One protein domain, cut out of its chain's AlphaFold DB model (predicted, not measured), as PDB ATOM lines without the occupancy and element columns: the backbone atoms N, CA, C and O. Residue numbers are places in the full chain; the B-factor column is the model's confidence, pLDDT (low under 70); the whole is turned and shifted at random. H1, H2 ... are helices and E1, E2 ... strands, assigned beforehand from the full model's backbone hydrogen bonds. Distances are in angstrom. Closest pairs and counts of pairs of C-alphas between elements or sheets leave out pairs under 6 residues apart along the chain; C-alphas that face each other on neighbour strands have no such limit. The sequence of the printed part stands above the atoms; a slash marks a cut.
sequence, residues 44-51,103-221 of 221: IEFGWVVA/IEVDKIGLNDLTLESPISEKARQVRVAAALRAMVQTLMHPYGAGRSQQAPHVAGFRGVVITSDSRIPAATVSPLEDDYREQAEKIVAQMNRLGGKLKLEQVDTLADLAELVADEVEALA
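AT A GLANCE: This is residues 44 to 51 and 103 to 221 of the 221 residues of the protein "DevR family CRISPR-associated autoregulator" of Gemmatimonadetes bacterium (UniProt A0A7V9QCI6). A two-stranded antiparallel ribbon, E2 and E3, lies between H2, which packs on it, and two side-by-side helices, H3 and then H1; residues 145 to 150 stick out. The 127 printed residues run E1, H1, E2, H2, E3, H3, mixed in class, with under half in named elements. The whole is only just compact, close to loose, with radius of gyration of the C-alphas 16.6 A and spans 48 by 35 by 27 A.

IN THESE COORDINATES: E2 is residues 159 to 164, E3 198 to 203, H2 180 to 193 (19.9 A), H3 206 to 219 (20.1 A), H1 121 to 140 (28.8 A). E1, residues 44 to 46, begins at C-alpha 44 (18.696, -5.165, 81.304); H3 ends at C-alpha 219 (23.262, 2.969, 99.027).

HOW THE PARTS SIT: E2 and E3 are antiparallel at 159 degrees; N 161 and O 201 are within hydrogen-bond range, 2.9 A. The closest C-alphas of H2 and E3, Val 188 and Leu 198, are 6.0 A apart. H3 touches H1, closest C-alphas Val 217 and Ala 129, 5.3 A, opposite ways at a shallow tilt of 5 degrees. In H1, H2 and H3 every O i to N i+4 pair is within range.

THE WHOLE: Residues 52 to 102 are cut out, a gap of 22.4 A. Links H1 to E2 and E2 to H2 are long. Residues 145, 146 and 149 have pLDDT under 70.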
ATOM      1  N   ILE A  44      19.098  -6.478  81.778       95.44
ATOM      2  CA  ILE A  44      18.696  -5.165  81.304       95.44
ATOM      3  C   ILE A  44      17.942  -5.364  79.997       95.44
ATOM      4  O   ILE A  44      18.501  -5.853  79.010       95.44
ATOM      5  N   GLU A  45      16.680  -4.979  79.983       93.56
ATOM      6  CA  GLU A  45      15.818  -5.047  78.813       93.56
ATOM      7  C   GLU A  45      15.436  -3.635  78.386       93.56
ATOM      8  O   GLU A  45      15.118  -2.782  79.214       93.56
ATOM      9  N   PHE A  46      15.464  -3.392  77.078       91.75
ATOM     10  CA  PHE A  46      15.068  -2.120  76.491       91.75
ATOM     11  C   PHE A  46      13.889  -2.344  75.553       91.75
ATOM     12  O   PHE A  46      13.917  -3.231  74.696       91.75
ATOM     13  N   GLY A  47      12.861  -1.516  75.709       90.25
ATOM     14  CA  GLY A  47      11.819  -1.365  74.707       90.25
ATOM     15  C   GLY A  47      12.351  -0.646  73.471       90.25
ATOM     16  O   GLY A  47      13.411  -0.017  73.487       90.25
ATOM     17  N   TRP A  48      11.586  -0.716  72.385       88.75
ATOM     18  CA  TRP A  48      11.866   0.107  71.216       88.75
ATOM     19  C   TRP A  48      11.731   1.586  71.576       88.75
ATOM     20  O   TRP A  48      10.800   1.974  72.278       88.75
ATOM     21  N   VAL A  49      12.652   2.402  71.065       88.62
ATOM     22  CA  VAL A  49      12.514   3.858  71.110       88.62
ATOM     23  C   VAL A  49      11.559   4.257  69.993       88.62
ATOM     24  O   VAL A  49      11.855   4.038  68.817       88.62
ATOM     25  N   VAL A  50      10.403   4.805  70.355       88.81
ATOM     26  CA  VAL A  50       9.324   5.137  69.417       88.81
ATOM     27  C   VAL A  50       8.992   6.616  69.556       88.81
ATOM     28  O   VAL A  50       8.926   7.135  70.667       88.81
ATOM     29  N   ALA A  51       8.811   7.309  68.432       88.31
ATOM     30  CA  ALA A  51       8.331   8.685  68.463       88.31
ATOM     31  C   ALA A  51       6.898   8.715  69.007       88.31
ATOM     32  O   ALA A  51       6.065   7.909  68.585       88.31
ATOM     33  N   ILE A 103      15.282  -3.295  84.560       94.56
ATOM     34  CA  ILE A 103      16.528  -3.805  85.139       94.56
ATOM     35  C   ILE A 103      16.203  -4.757  86.292       94.56
ATOM     36  O   ILE A 103      15.715  -4.336  87.337       94.56
ATOM     37  N   GLU A 104      16.530  -6.036  86.121       94.44
ATOM     38  CA  GLU A 104      16.408  -7.079  87.146       94.44
ATOM     39  C   GLU A 104      17.671  -7.105  88.026       94.44
ATOM     40  O   GLU A 104      18.530  -7.987  87.915       94.44
ATOM     41  N   VAL A 105      17.817  -6.086  88.881       93.69
ATOM     42  CA  VAL A 105      18.997  -5.881  89.745       93.69
ATOM     43  C   VAL A 105      19.266  -7.075  90.673       93.69
ATOM     44  O   VAL A 105      20.419  -7.426  90.942       93.69
ATOM     45  N   ASP A 106      18.215  -7.739  91.148       92.00
ATOM     46  CA  ASP A 106      18.291  -8.917  92.016       92.00
ATOM     47  C   ASP A 106      18.964 -10.117  91.332       92.00
ATOM     48  O   ASP A 106      19.620 -10.915  92.000       92.00
ATOM     49  N   LYS A 107      18.881 -10.206  90.000       94.81
ATOM     50  CA  LYS A 107      19.415 -11.332  89.220       94.81
ATOM     51  C   LYS A 107      20.818 -11.112  88.654       94.81
ATOM     52  O   LYS A 107      21.416 -12.056  88.127       94.81
ATOM     53  N   ILE A 108      21.368  -9.902  88.754       97.19
ATOM     54  CA  ILE A 108      22.782  -9.656  88.431       97.19
ATOM     55  C   ILE A 108      23.638 -10.467  89.408       97.19
ATOM     56  O   ILE A 108      23.463 -10.373  90.622       97.19
ATOM     57  N   GLY A 109      24.552 -11.284  88.881       97.06
ATOM     58  CA  GLY A 109      25.381 -12.184  89.677       97.06
ATOM     59  C   GLY A 109      24.682 -13.463  90.143       97.06
ATOM     60  O   GLY A 109      25.312 -14.244  90.849       97.06
ATOM     61  N   LEU A 110      23.418 -13.696  89.778       96.75
ATOM     62  CA  LEU A 110      22.657 -14.883  90.174       96.75
ATOM     63  C   LEU A 110      22.651 -15.935  89.058       96.75
ATOM     64  O   LEU A 110      22.487 -15.618  87.866       96.75
ATOM     65  N   ASN A 111      22.803 -17.199  89.439       96.62
ATOM     66  CA  ASN A 111      22.555 -18.336  88.567       96.62
ATOM     67  C   ASN A 111      21.058 -18.678  88.587       96.62
ATOM     68  O   ASN A 111      20.504 -19.016  89.628       96.62
ATOM     69  N   ASP A 112      20.386 -18.602  87.433       93.31
ATOM     70  CA  ASP A 112      18.935 -18.834  87.353       93.31
ATOM     71  C   ASP A 112      18.532 -20.290  87.638       93.31
ATOM     72  O   ASP A 112      17.358 -20.558  87.892       93.31
ATOM     73  N   LEU A 113      19.473 -21.238  87.542       94.50
ATOM     74  CA  LEU A 113      19.205 -22.663  87.742       94.50
ATOM     75  C   LEU A 113      19.324 -23.060  89.211       94.50
ATOM     76  O   LEU A 113      18.482 -23.802  89.711       94.50
ATOM     77  N   THR A 114      20.371 -22.587  89.887       96.19
ATOM     78  CA  THR A 114      20.643 -22.923  91.293       96.19
ATOM     79  C   THR A 114      20.046 -21.908  92.260       96.19
ATOM     80  O   THR A 114      19.799 -22.248  93.411       96.19
ATOM     81  N   LEU A 115      19.761 -20.687  91.789       94.62
ATOM     82  CA  LEU A 115      19.385 -19.528  92.605       94.62
ATOM     83  C   LEU A 115      20.471 -19.135  93.617       94.62
ATOM     84  O   LEU A 115      20.185 -18.501  94.632       94.62
ATOM     85  N   GLU A 116      21.717 -19.488  93.315       95.88
ATOM     86  CA  GLU A 116      22.895 -19.142  94.100       95.88
ATOM     87  C   GLU A 116      23.779 -18.162  93.320       95.88
ATOM     88  O   GLU A 116      23.705 -18.061  92.091       95.88
ATOM     89  N   SER A 117      24.588 -17.389  94.044       96.25
ATOM     90  CA  SER A 117      25.544 -16.464  93.438       96.25
ATOM     91  C   SER A 117      26.951 -17.055  93.528       96.25
ATOM     92  O   SER A 117      27.443 -17.249  94.641       96.25
ATOM     93  N   PRO A 118      27.628 -17.313  92.393       97.00
ATOM     94  CA  PRO A 118      29.006 -17.807  92.388       97.00
ATOM     95  C   PRO A 118      30.032 -16.694  92.671       97.00
ATOM     96  O   PRO A 118      31.232 -16.938  92.740       97.00
ATOM     97  N   ILE A 119      29.585 -15.444  92.828       97.62
ATOM     98  CA  ILE A 119      30.438 -14.286  93.103       97.62
ATOM     99  C   ILE A 119      30.139 -13.708  94.487       97.62
ATOM    100  O   ILE A 119      29.067 -13.901  95.052       97.62
ATOM    101  N   SER A 120      31.091 -12.959  95.043       97.12
ATOM    102  CA  SER A 120      30.873 -12.279  96.321       97.12
ATOM    103  C   SER A 120      29.835 -11.162  96.196       97.12
ATOM    104  O   SER A 120      29.728 -10.510  95.154       97.12
ATOM    105  N   GLU A 121      29.142 -10.860  97.296       96.00
ATOM    106  CA  GLU A 121      28.187  -9.745  97.336       96.00
ATOM    107  C   GLU A 121      28.849  -8.418  96.939       96.00
ATOM    108  O   GLU A 121      28.270  -7.630  96.197       96.00
ATOM    109  N   LYS A 122      30.117  -8.199  97.316       96.31
ATOM    110  CA  LYS A 122      30.836  -6.988  96.899       96.31
ATOM    111  C   LYS A 122      31.057  -6.933  95.387       96.31
ATOM    112  O   LYS A 122      30.906  -5.871  94.784       96.31
ATOM    113  N   ALA A 123      31.394  -8.059  94.755       96.50
ATOM    114  CA  ALA A 123      31.522  -8.129  93.301       96.50
ATOM    115  C   ALA A 123      30.172  -7.887  92.612       96.50
ATOM    116  O   ALA A 123      30.117  -7.183  91.604       96.50
ATOM    117  N   ARG A 124      29.083  -8.416  93.181       96.94
ATOM    118  CA  ARG A 124      27.718  -8.181  92.706       96.94
ATOM    119  C   ARG A 124      27.331  -6.700  92.790       96.94
ATOM    120  O   ARG A 124      26.936  -6.136  91.773       96.94
ATOM    121  N   GLN A 125      27.534  -6.044  93.932       96.56
ATOM    122  CA  GLN A 125      27.277  -4.606  94.115       96.56
ATOM    123  C   GLN A 125      28.029  -3.744  93.093       96.56
ATOM    124  O   GLN A 125      27.453  -2.839  92.493       96.56
ATOM    125  N   VAL A 126      29.304  -4.058  92.824       96.69
ATOM    126  CA  VAL A 126      30.099  -3.354  91.803       96.69
ATOM    127  C   VAL A 126      29.478  -3.499  90.410       96.69
ATOM    128  O   VAL A 126      29.438  -2.524  89.659       96.69
ATOM    129  N   ARG A 127      28.972  -4.688  90.059       97.31
ATOM    130  CA  ARG A 127      28.311  -4.932  88.765       97.31
ATOM    131  C   ARG A 127      26.986  -4.192  88.650       97.31
ATOM    132  O   ARG A 127      26.756  -3.562  87.622       97.31
ATOM    133  N   VAL A 128      26.162  -4.217  89.696       97.12
ATOM    134  CA  VAL A 128      24.908  -3.449  89.751       97.12
ATOM    135  C   VAL A 128      25.199  -1.962  89.565       97.12
ATOM    136  O   VAL A 128      24.637  -1.325  88.677       97.12
ATOM    137  N   ALA A 129      26.150  -1.419  90.325       97.06
ATOM    138  CA  ALA A 129      26.506  -0.013  90.224       97.06
ATOM    139  C   ALA A 129      27.063   0.354  88.838       97.06
ATOM    140  O   ALA A 129      26.808   1.443  88.329       97.06
ATOM    141  N   ALA A 130      27.822  -0.540  88.197       96.62
ATOM    142  CA  ALA A 130      28.289  -0.336  86.827       96.62
ATOM    143  C   ALA A 130      27.131  -0.336  85.814       96.62
ATOM    144  O   ALA A 130      27.102   0.526  84.938       96.62
ATOM    145  N   ALA A 131      26.168  -1.251  85.954       96.62
ATOM    146  CA  ALA A 131      24.985  -1.334  85.100       96.62
ATOM    147  C   ALA A 131      24.120  -0.064  85.177       96.62
ATOM    148  O   ALA A 131      23.781   0.513  84.142       96.62
ATOM    149  N   LEU A 132      23.826   0.415  86.391       96.06
ATOM    150  CA  LEU A 132      23.033   1.630  86.601       96.06
ATOM    151  C   LEU A 132      23.737   2.874  86.031       96.06
ATOM    152  O   LEU A 132      23.130   3.657  85.301       96.06
ATOM    153  N   ARG A 133      25.050   3.019  86.266       95.56
ATOM    154  CA  ARG A 133      25.846   4.111  85.674       95.56
ATOM    155  C   ARG A 133      25.852   4.054  84.147       95.56
ATOM    156  O   ARG A 133      25.695   5.088  83.498       95.56
ATOM    157  N   ALA A 134      26.019   2.864  83.569       94.50
ATOM    158  CA  ALA A 134      26.033   2.679  82.121       94.50
ATOM    159  C   ALA A 134      24.688   3.057  81.477       94.50
ATOM    160  O   ALA A 134      24.677   3.640  80.390       94.50
ATOM    161  N   MET A 135      23.562   2.795  82.150       92.88
ATOM    162  CA  MET A 135      22.235   3.232  81.699       92.88
ATOM    163  C   MET A 135      22.163   4.761  81.570       92.88
ATOM    164  O   MET A 135      21.831   5.268  80.499       92.88
ATOM    165  N   VAL A 136      22.537   5.504  82.618       93.25
ATOM    166  CA  VAL A 136      22.523   6.980  82.586       93.25
ATOM    167  C   VAL A 136      23.477   7.510  81.514       93.25
ATOM    168  O   VAL A 136      23.117   8.391  80.737       93.25
ATOM    169  N   GLN A 137      24.674   6.930  81.398       92.12
ATOM    170  CA  GLN A 137      25.649   7.301  80.365       92.12
ATOM    171  C   GLN A 137      25.133   7.064  78.941       92.12
ATOM    172  O   GLN A 137      25.398   7.877  78.055       92.12
ATOM    173  N   THR A 138      24.355   6.002  78.728       90.19
ATOM    174  CA  THR A 138      23.730   5.699  77.433       90.19
ATOM    175  C   THR A 138      22.706   6.769  77.044       90.19
ATOM    176  O   THR A 138      22.630   7.148  75.876       90.19
ATOM    177  N   LEU A 139      21.963   7.306  78.017       88.94
ATOM    178  CA  LEU A 139      20.983   8.375  77.802       88.94
ATOM    179  C   LEU A 139      21.635   9.757  77.644       88.94
ATOM    180  O   LEU A 139      21.164  10.566  76.847       88.94
ATOM    181  N   MET A 140      22.744  10.019  78.343       87.00
ATOM    182  CA  MET A 140      23.530  11.252  78.183       87.00
ATOM    183  C   MET A 140      24.212  11.343  76.817       87.00
ATOM    184  O   MET A 140      24.353  12.432  76.257       87.00
ATOM    185  N   HIS A 141      24.665  10.212  76.278       84.19
ATOM    186  CA  HIS A 141      25.359  10.161  74.998       84.19
ATOM    187  C   HIS A 141      24.744   9.099  74.076       84.19
ATOM    188  O   HIS A 141      25.366   8.062  73.829       84.19
ATOM    189  N   PRO A 142      23.544   9.355  73.522       79.75
ATOM    190  CA  PRO A 142      22.876   8.392  72.662       79.75
ATOM    191  C   PRO A 142      23.727   8.107  71.421       79.75
ATOM    192  O   PRO A 142      24.139   9.018  70.693       79.75
ATOM    193  N   TYR A 143      23.999   6.824  71.188       73.94
ATOM    194  CA  TYR A 143      24.744   6.341  70.028       73.94
ATOM    195  C   TYR A 143      23.787   5.887  68.918       73.94
ATOM    196  O   TYR A 143      22.675   5.443  69.191       73.94
ATOM    197  N   GLY A 144      24.201   5.996  67.653       72.75
ATOM    198  CA  GLY A 144      23.341   5.640  66.525       72.75
ATOM    199  C   GLY A 144      23.959   5.906  65.155       72.75
ATOM    200  O   GLY A 144      25.058   6.455  65.031       72.75
ATOM    201  N   ALA A 145      23.241   5.509  64.107       69.12
ATOM    202  CA  ALA A 145      23.641   5.772  62.730       69.12
ATOM    203  C   ALA A 145      23.654   7.284  62.435       69.12
ATOM    204  O   ALA A 145      22.837   8.037  62.951       69.12
ATOM    205  N   GLY A 146      24.593   7.745  61.602       68.81
ATOM    206  CA  GLY A 146      24.636   9.144  61.147       68.81
ATOM    207  C   GLY A 146      25.180  10.173  62.151       68.81
ATOM    208  O   GLY A 146      25.290  11.345  61.797       68.81
ATOM    209  N   ARG A 147      25.611   9.761  63.356       72.50
ATOM    210  CA  ARG A 147      26.110  10.655  64.428       72.50
ATOM    211  C   ARG A 147      27.244  11.599  64.021       72.50
ATOM    212  O   ARG A 147      27.321  12.697  64.556       72.50
ATOM    213  N   SER A 148      28.101  11.212  63.071       70.94
ATOM    214  CA  SER A 148      29.189  12.079  62.582       70.94
ATOM    215  C   SER A 148      28.694  13.343  61.872       70.94
ATOM    216  O   SER A 148      29.466  14.275  61.679       70.94
ATOM    217  N   GLN A 149      27.424  13.366  61.463       68.19
ATOM    218  CA  GLN A 149      26.808  14.447  60.691       68.19
ATOM    219  C   GLN A 149      25.519  14.969  61.343       68.19
ATOM    220  O   GLN A 149      25.122  16.095  61.066       68.19
ATOM    221  N   GLN A 150      24.869  14.165  62.188       72.38
ATOM    222  CA  GLN A 150      23.611  14.476  62.866       72.38
ATOM    223  C   GLN A 150      23.656  13.939  64.304       72.38
ATOM    224  O   GLN A 150      23.078  12.900  64.627       72.38
ATOM    225  N   ALA A 151      24.401  14.614  65.179       76.38
ATOM    226  CA  ALA A 151      24.336  14.323  66.606       76.38
ATOM    227  C   ALA A 151      22.976  14.805  67.156       76.38
ATOM    228  O   ALA A 151      22.708  16.001  67.059       76.38
ATOM    229  N   PRO A 152      22.101  13.936  67.713       78.88
ATOM    230  CA  PRO A 152      20.867  14.375  68.347       78.88
ATOM    231  C   PRO A 152      21.135  15.389  69.451       78.88
ATOM    232  O   PRO A 152      21.985  15.179  70.321       78.88
ATOM    233  N   HIS A 153      20.355  16.461  69.407       82.38
ATOM    234  CA  HIS A 153      20.242  17.434  70.476       82.38
ATOM    235  C   HIS A 153      19.155  16.949  71.436       82.38
ATOM    236  O   HIS A 153      17.970  17.017  71.118       82.38
ATOM    237  N   VAL A 154      19.552  16.431  72.598       83.69
ATOM    238  CA  VAL A 154      18.602  16.070  73.658       83.69
ATOM    239  C   VAL A 154      18.139  17.367  74.322       83.69
ATOM    240  O   VAL A 154      18.881  17.967  75.094       83.69
ATOM    241  N   ALA A 155      16.944  17.834  73.956       84.12
ATOM    242  CA  ALA A 155      16.388  19.102  74.437       84.12
ATOM    243  C   ALA A 155      15.664  18.979  75.788       84.12
ATOM    244  O   ALA A 155      15.526  19.966  76.505       84.12
ATOM    245  N   GLY A 156      15.208  17.777  76.137       88.06
ATOM    246  CA  GLY A 156      14.496  17.499  77.378       88.06
ATOM    247  C   GLY A 156      14.486  16.008  77.692       88.06
ATOM    248  O   GLY A 156      14.741  15.179  76.817       88.06
ATOM    249  N   PHE A 157      14.213  15.679  78.950       92.38
ATOM    250  CA  PHE A 157      14.119  14.309  79.441       92.38
ATOM    251  C   PHE A 157      13.100  14.281  80.568       92.38
ATOM    252  O   PHE A 157      13.264  15.023  81.525       92.38
ATOM    253  N   ARG A 158      12.063  13.452  80.462       94.38
ATOM    254  CA  ARG A 158      11.043  13.328  81.502       94.38
ATOM    255  C   ARG A 158      10.511  11.901  81.547       94.38
ATOM    256  O   ARG A 158      10.395  11.264  80.504       94.38
ATOM    257  N   GLY A 159      10.179  11.403  82.729       94.62
ATOM    258  CA  GLY A 159       9.719  10.030  82.908       94.62
ATOM    259  C   GLY A 159       9.287   9.714  84.333       94.62
ATOM    260  O   GLY A 159       9.098  10.610  85.155       94.62
ATOM    261  N   VAL A 160       9.145   8.419  84.599       96.25
ATOM    262  CA  VAL A 160       8.977   7.853  85.941       96.25
ATOM    263  C   VAL A 160       9.952   6.696  86.108       96.25
ATOM    264  O   VAL A 160      10.192   5.942  85.163       96.25
ATOM    265  N   VAL A 161      10.493   6.543  87.311       95.88
ATOM    266  CA  VAL A 161      11.283   5.379  87.715       95.88
ATOM    267  C   VAL A 161      10.510   4.654  88.803       95.88
ATOM    268  O   VAL A 161      10.067   5.263  89.774       95.88
ATOM    269  N   ILE A 162      10.309   3.351  88.620       96.44
ATOM    270  CA  ILE A 162       9.625   2.504  89.594       96.44
ATOM    271  C   ILE A 162      10.614   1.449  90.069       96.44
ATOM    272  O   ILE A 162      11.134   0.676  89.263       96.44
ATOM    273  N   THR A 163      10.849   1.396  91.375       95.38
ATOM    274  CA  THR A 163      11.683   0.377  92.022       95.38
ATOM    275  C   THR A 163      10.809  -0.579  92.825       95.38
ATOM    276  O   THR A 163       9.693  -0.231  93.218       95.38
ATOM    277  N   SER A 164      11.277  -1.810  93.037       94.94
ATOM    278  CA  SER A 164      10.571  -2.803  93.851       94.94
ATOM    279  C   SER A 164      11.528  -3.568  94.756       94.94
ATOM    280  O   SER A 164      12.453  -4.217  94.278       94.94
ATOM    281  N   ASP A 165      11.221  -3.573  96.054       92.81
ATOM    282  CA  ASP A 165      11.919  -4.350  97.089       92.81
ATOM    283  C   ASP A 165      11.175  -5.660  97.418       92.81
ATOM    284  O   ASP A 165      11.196  -6.175  98.544       92.81
ATOM    285  N   SER A 166      10.400  -6.174  96.462       91.88
ATOM    286  CA  SER A 166       9.528  -7.335  96.637       91.88
ATOM    287  C   SER A 166       9.513  -8.215  95.391       91.88
ATOM    288  O   SER A 166      10.037  -7.851  94.346       91.88
ATOM    289  N   ARG A 167       8.846  -9.373  95.471       87.75
ATOM    290  CA  ARG A 167       8.626 -10.235  94.295       87.75
ATOM    291  C   ARG A 167       7.594  -9.680  93.310       87.75
ATOM    292  O   ARG A 167       7.377 -10.290  92.267       87.75
ATOM    293  N   ILE A 168       6.925  -8.574  93.642       90.44
ATOM    294  CA  ILE A 168       6.036  -7.894  92.702       90.44
ATOM    295  C   ILE A 168       6.909  -7.066  91.754       90.44
ATOM    296  O   ILE A 168       7.689  -6.248  92.240       90.44
ATOM    297  N   PRO A 169       6.816  -7.257  90.429       87.56
ATOM    298  CA  PRO A 169       7.644  -6.515  89.488       87.56
ATOM    299  C   PRO A 169       7.294  -5.025  89.498       87.56
ATOM    300  O   PRO A 169       6.132  -4.648  89.673       87.56
ATOM    301  N   ALA A 170       8.298  -4.180  89.262       89.75
ATOM    302  CA  ALA A 170       8.071  -2.782  88.925       89.75
ATOM    303  C   ALA A 170       7.248  -2.714  87.629       89.75
ATOM    304  O   ALA A 170       7.634  -3.294  86.612       89.75
ATOM    305  N   ALA A 171       6.084  -2.068  87.685       84.25
ATOM    306  CA  ALA A 171       5.176  -2.015  86.549       84.25
ATOM    307  C   ALA A 171       5.748  -1.151  85.419       84.25
ATOM    308  O   ALA A 171       6.250  -0.057  85.660       84.25
ATOM    309  N   THR A 172       5.607  -1.617  84.182       85.38
ATOM    310  CA  THR A 172       5.967  -0.842  82.994       85.38
ATOM    311  C   THR A 172       4.738  -0.092  82.499       85.38
ATOM    312  O   THR A 172       3.754  -0.719  82.104       85.38
ATOM    313  N   VAL A 173       4.796   1.239  82.497       90.06
ATOM    314  CA  VAL A 173       3.746   2.101  81.937       90.06
ATOM    315  C   VAL A 173       4.306   2.824  80.724       90.06
ATOM    316  O   VAL A 173       5.403   3.371  80.782       90.06
ATOM    317  N   SER A 174       3.576   2.781  79.612       89.56
ATOM    318  CA  SER A 174       4.035   3.338  78.341       89.56
ATOM    319  C   SER A 174       3.998   4.872  78.364       89.56
ATOM    320  O   SER A 174       2.911   5.419  78.540       89.56
ATOM    321  N   PRO A 175       5.113   5.577  78.088       91.31
ATOM    322  CA  PRO A 175       5.129   7.036  77.938       91.31
ATOM    323  C   PRO A 175       4.477   7.536  76.637       91.31
ATOM    324  O   PRO A 175       4.621   8.704  76.298       91.31
ATOM    325  N   LEU A 176       3.837   6.646  75.868       91.31
ATOM    326  CA  LEU A 176       3.090   7.008  74.660       91.31
ATOM    327  C   LEU A 176       1.729   7.643  74.972       91.31
ATOM    328  O   LEU A 176       1.176   8.302  74.102       91.31
ATOM    329  N   GLU A 177       1.203   7.423  76.178       89.56
ATOM    330  CA  GLU A 177      -0.047   8.024  76.647       89.56
ATOM    331  C   GLU A 177       0.263   9.249  77.512       89.56
ATOM    332  O   GLU A 177       1.175   9.199  78.338       89.56
ATOM    333  N   ASP A 178      -0.511  10.325  77.386       88.69
ATOM    334  CA  ASP A 178      -0.254  11.579  78.113       88.69
ATOM    335  C   ASP A 178      -0.370  11.431  79.641       88.69
ATOM    336  O   ASP A 178       0.338  12.094  80.402       88.69
ATOM    337  N   ASP A 179      -1.242  10.537  80.112       93.94
ATOM    338  CA  ASP A 179      -1.540  10.317  81.529       93.94
ATOM    339  C   ASP A 179      -0.683   9.207  82.172       93.94
ATOM    340  O   ASP A 179      -0.956   8.782  83.300       93.94
ATOM    341  N   TYR A 180       0.386   8.749  81.502       94.81
ATOM    342  CA  TYR A 180       1.212   7.622  81.960       94.81
ATOM    343  C   TYR A 180       1.731   7.782  83.398       94.81
ATOM    344  O   TYR A 180       1.849   6.796  84.125       94.81
ATOM    345  N   ARG A 181       2.015   9.014  83.841       95.75
ATOM    346  CA  ARG A 181       2.469   9.295  85.214       95.75
ATOM    347  C   ARG A 181       1.381   9.033  86.248       95.75
ATOM    348  O   ARG A 181       1.628   8.348  87.236       95.75
ATOM    349  N   GLU A 182       0.168   9.520  85.993       96.31
ATOM    350  CA  GLU A 182      -0.983   9.296  86.872       96.31
ATOM    351  C   GLU A 182      -1.347   7.804  86.911       96.31
ATOM    352  O   GLU A 182      -1.639   7.243  87.972       96.31
ATOM    353  N   GLN A 183      -1.291   7.129  85.758       96.12
ATOM    354  CA  GLN A 183      -1.485   5.683  85.695       96.12
ATOM    355  C   GLN A 183      -0.422   4.934  86.508       96.12
ATOM    356  O   GLN A 183      -0.769   4.035  87.278       96.12
ATOM    357  N   ALA A 184       0.852   5.318  86.393       96.56
ATOM    358  CA  ALA A 184       1.951   4.722  87.145       96.56
ATOM    359  C   ALA A 184       1.758   4.856  88.663       96.56
ATOM    360  O   ALA A 184       1.879   3.864  89.386       96.56
ATOM    361  N   GLU A 185       1.357   6.033  89.144       96.75
ATOM    362  CA  GLU A 185       1.035   6.265  90.557       96.75
ATOM    363  C   GLU A 185      -0.109   5.369  91.042       96.75
ATOM    364  O   GLU A 185       0.004   4.700  92.076       96.75
ATOM    365  N   LYS A 186      -1.203   5.291  90.272       96.75
ATOM    366  CA  LYS A 186      -2.347   4.425  90.595       96.75
ATOM    367  C   LYS A 186      -1.939   2.956  90.648       96.75
ATOM    368  O   LYS A 186      -2.359   2.249  91.569       96.75
ATOM    369  N   ILE A 187      -1.131   2.494  89.693       95.94
ATOM    370  CA  ILE A 187      -0.647   1.111  89.638       95.94
ATOM    371  C   ILE A 187       0.216   0.807  90.860       95.94
ATOM    372  O   ILE A 187      -0.065  -0.166  91.559       95.94
ATOM    373  N   VAL A 188       1.204   1.648  91.170       96.88
ATOM    374  CA  VAL A 188       2.079   1.477  92.342       96.88
ATOM    375  C   VAL A 188       1.261   1.426  93.632       96.88
ATOM    376  O   VAL A 188       1.446   0.515  94.444       96.88
ATOM    377  N   ALA A 189       0.278   2.315  93.788       96.81
ATOM    378  CA  ALA A 189      -0.621   2.304  94.938       96.81
ATOM    379  C   ALA A 189      -1.419   0.991  95.051       96.81
ATOM    380  O   ALA A 189      -1.513   0.422  96.143       96.81
ATOM    381  N   GLN A 190      -1.976   0.470  93.950       96.56
ATOM    382  CA  GLN A 190      -2.704  -0.804  93.989       96.56
ATOM    383  C   GLN A 190      -1.777  -2.000  94.229       96.56
ATOM    384  O   GLN A 190      -2.123  -2.881  95.011       96.56
ATOM    385  N   MET A 191      -0.592  -2.032  93.617       95.81
ATOM    386  CA  MET A 191       0.364  -3.128  93.804       95.81
ATOM    387  C   MET A 191       0.871  -3.198  95.246       95.81
ATOM    388  O   MET A 191       0.970  -4.286  95.812       95.81
ATOM    389  N   ASN A 192       1.084  -2.052  95.894       96.00
ATOM    390  CA  ASN A 192       1.428  -2.006  97.316       96.00
ATOM    391  C   ASN A 192       0.295  -2.538  98.210       96.00
ATOM    392  O   ASN A 192       0.559  -3.254  99.175       96.00
ATOM    393  N   ARG A 193      -0.978  -2.303  97.859       95.75
ATOM    394  CA  ARG A 193      -2.124  -2.925  98.558       95.75
ATOM    395  C   ARG A 193      -2.183  -4.443  98.380       95.75
ATOM    396  O   ARG A 193      -2.722  -5.126  99.247       95.75
ATOM    397  N   LEU A 194      -1.625  -4.966  97.290       93.75
ATOM    398  CA  LEU A 194      -1.492  -6.402  97.025       93.75
ATOM    399  C   LEU A 194      -0.231  -7.020  97.661       93.75
ATOM    400  O   LEU A 194       0.089  -8.174  97.383       93.75
ATOM    401  N   GLY A 195       0.471  -6.287  98.534       93.25
ATOM    402  CA  GLY A 195       1.653  -6.773  99.255       93.25
ATOM    403  C   GLY A 195       2.989  -6.424  98.594       93.25
ATOM    404  O   GLY A 195       4.024  -6.965  98.988       93.25
ATOM    405  N   GLY A 196       2.978  -5.541  97.595       94.25
ATOM    406  CA  GLY A 196       4.182  -5.002  96.976       94.25
ATOM    407  C   GLY A 196       4.940  -4.036  97.882       94.25
ATOM    408  O   GLY A 196       4.404  -3.504  98.855       94.25
ATOM    409  N   LYS A 197       6.206  -3.812  97.534       95.75
ATOM    410  CA  LYS A 197       7.046  -2.745  98.088       95.75
ATOM    411  C   LYS A 197       7.625  -1.917  96.947       95.75
ATOM    412  O   LYS A 197       8.823  -1.963  96.692       95.75
ATOM    413  N   LEU A 198       6.739  -1.253  96.219       96.25
ATOM    414  CA  LEU A 198       7.075  -0.422  95.077       96.25
ATOM    415  C   LEU A 198       7.209   1.039  95.510       96.25
ATOM    416  O   LEU A 198       6.380   1.537  96.281       96.25
ATOM    417  N   LYS A 199       8.207   1.726  94.963       95.94
ATOM    418  CA  LYS A 199       8.361   3.182  95.041       95.94
ATOM    419  C   LYS A 199       8.292   3.760  93.633       95.94
ATOM    420  O   LYS A 199       8.682   3.089  92.681       95.94
ATOM    421  N   LEU A 200       7.770   4.974  93.515       96.69
ATOM    422  CA  LEU A 200       7.710   5.720  92.264       96.69
ATOM    423  C   LEU A 200       8.402   7.057  92.461       96.69
ATOM    424  O   LEU A 200       8.072   7.777  93.402       96.69
ATOM    425  N   GLU A 201       9.290   7.387  91.537       97.00
ATOM    426  CA  GLU A 201       9.959   8.678  91.470       97.00
ATOM    427  C   GLU A 201       9.690   9.324  90.118       97.00
ATOM    428  O   GLU A 201       9.832   8.695  89.064       97.00
ATOM    429  N   GLN A 202       9.238  10.576  90.150       96.12
ATOM    430  CA  GLN A 202       9.074  11.371  88.943       96.12
ATOM    431  C   GLN A 202      10.410  12.005  88.577       96.12
ATOM    432  O   GLN A 202      11.146  12.466  89.443       96.12
ATOM    433  N   VAL A 203      10.701  12.026  87.283       96.06
ATOM    434  CA  VAL A 203      11.938  12.578  86.738       96.06
ATOM    435  C   VAL A 203      11.559  13.596  85.677       96.06
ATOM    436  O   VAL A 203      10.888  13.242  84.706       96.06
ATOM    437  N   ASP A 204      11.978  14.845  85.836       96.12
ATOM    438  CA  ASP A 204      11.658  15.959  84.935       96.12
ATOM    439  C   ASP A 204      12.873  16.468  84.159       96.12
ATOM    440  O   ASP A 204      12.727  17.228  83.197       96.12
ATOM    441  N   THR A 205      14.068  16.017  84.542       95.00
ATOM    442  CA  THR A 205      15.313  16.262  83.826       95.00
ATOM    443  C   THR A 205      16.226  15.036  83.824       95.00
ATOM    444  O   THR A 205      16.086  14.103  84.613       95.00
ATOM    445  N   LEU A 206      17.231  15.039  82.944       92.75
ATOM    446  CA  LEU A 206      18.273  14.008  82.965       92.75
ATOM    447  C   LEU A 206      19.146  14.099  84.229       92.75
ATOM    448  O   LEU A 206      19.762  13.105  84.610       92.75
ATOM    449  N   ALA A 207      19.200  15.272  84.870       94.62
ATOM    450  CA  ALA A 207      19.905  15.447  86.131       94.62
ATOM    451  C   ALA A 207      19.180  14.714  87.266       94.62
ATOM    452  O   ALA A 207      19.854  14.004  88.002       94.62
ATOM    453  N   ASP A 208      17.845  14.773  87.335       96.25
ATOM    454  CA  ASP A 208      17.091  14.065  88.382       96.25
ATOM    455  C   ASP A 208      17.269  12.543  88.247       96.25
ATOM    456  O   ASP A 208      17.444  11.844  89.239       96.25
ATOM    457  N   LEU A 209      17.322  12.010  87.013       95.81
ATOM    458  CA  LEU A 209      17.663  10.594  86.804       95.81
ATOM    459  C   LEU A 209      19.077  10.269  87.301       95.81
ATOM    460  O   LEU A 209      19.311   9.204  87.872       95.81
ATOM    461  N   ALA A 210      20.040  11.143  87.005       96.00
ATOM    462  CA  ALA A 210      21.427  10.938  87.392       96.00
ATOM    463  C   ALA A 210      21.610  11.009  88.914       96.00
ATOM    464  O   ALA A 210      22.387  10.222  89.447       96.00
ATOM    465  N   GLU A 211      20.888  11.906  89.587       97.06
ATOM    466  CA  GLU A 211      20.823  12.024  91.047       97.06
ATOM    467  C   GLU A 211      20.225  10.760  91.664       97.06
ATOM    468  O   GLU A 211      20.897  10.102  92.451       97.06
ATOM    469  N   LEU A 212      19.054  10.323  91.188       96.56
ATOM    470  CA  LEU A 212      18.421   9.085  91.646       96.56
ATOM    471  C   LEU A 212      19.357   7.874  91.528       96.56
ATOM    472  O   LEU A 212      19.492   7.066  92.443       96.56
ATOM    473  N   VAL A 213      20.039   7.739  90.389       96.00
ATOM    474  CA  VAL A 213      20.998   6.647  90.181       96.00
ATOM    475  C   VAL A 213      22.237   6.801  91.063       96.00
ATOM    476  O   VAL A 213      22.794   5.787  91.480       96.00
ATOM    477  N   ALA A 214      22.695   8.024  91.334       96.56
ATOM    478  CA  ALA A 214      23.812   8.259  92.240       96.56
ATOM    479  C   ALA A 214      23.463   7.812  93.666       96.56
ATOM    480  O   ALA A 214      24.231   7.038  94.238       96.56
ATOM    481  N   ASP A 215      22.288   8.185  94.168       96.12
ATOM    482  CA  ASP A 215      21.803   7.811  95.501       96.12
ATOM    483  C   ASP A 215      21.686   6.288  95.658       96.12
ATOM    484  O   ASP A 215      22.198   5.710  96.621       96.12
ATOM    485  N   GLU A 216      21.094   5.602  94.673       93.75
ATOM    486  CA  GLU A 216      20.992   4.136  94.668       93.75
ATOM    487  C   GLU A 216      22.373   3.465  94.628       93.75
ATOM    488  O   GLU A 216      22.630   2.462  95.294       93.75
ATOM    489  N   VAL A 217      23.307   4.026  93.862       95.06
ATOM    490  CA  VAL A 217      24.682   3.526  93.781       95.06
ATOM    491  C   VAL A 217      25.449   3.729  95.089       95.06
ATOM    492  O   VAL A 217      26.257   2.869  95.449       95.06
ATOM    493  N   GLU A 218      25.227   4.837  95.790       94.62
ATOM    494  CA  GLU A 218      25.818   5.109  97.101       94.62
ATOM    495  C   GLU A 218      25.224   4.208  98.189       94.62
ATOM    496  O   GLU A 218      25.966   3.709  99.033       94.62
ATOM    497  N   ALA A 219      23.926   3.902  98.117       92.25
ATOM    498  CA  ALA A 219      23.262   2.969  99.027       92.25
ATOM    499  C   ALA A 219      23.780   1.518  98.910       92.25
ATOM    500  O   ALA A 219      23.640   0.735  99.851       92.25
ATOM    501  N   LEU A 220      24.395   1.153  97.777       87.94
ATOM    502  CA  LEU A 220      25.032  -0.155  97.561       87.94
ATOM    503  C   LEU A 220      26.455  -0.266  98.145       87.94
ATOM    504  O   LEU A 220      27.009  -1.369  98.138       87.94
ATOM    505  N   ALA A 221      27.087   0.845  98.543       72.31
ATOM    506  CA  ALA A 221      28.510   0.900  98.901       72.31
ATOM    507  C   ALA A 221      28.823   0.292 100.276       72.31
ATOM    508  O   ALA A 221      29.839  -0.459 100.326       72.31
TER     509      ALA A 221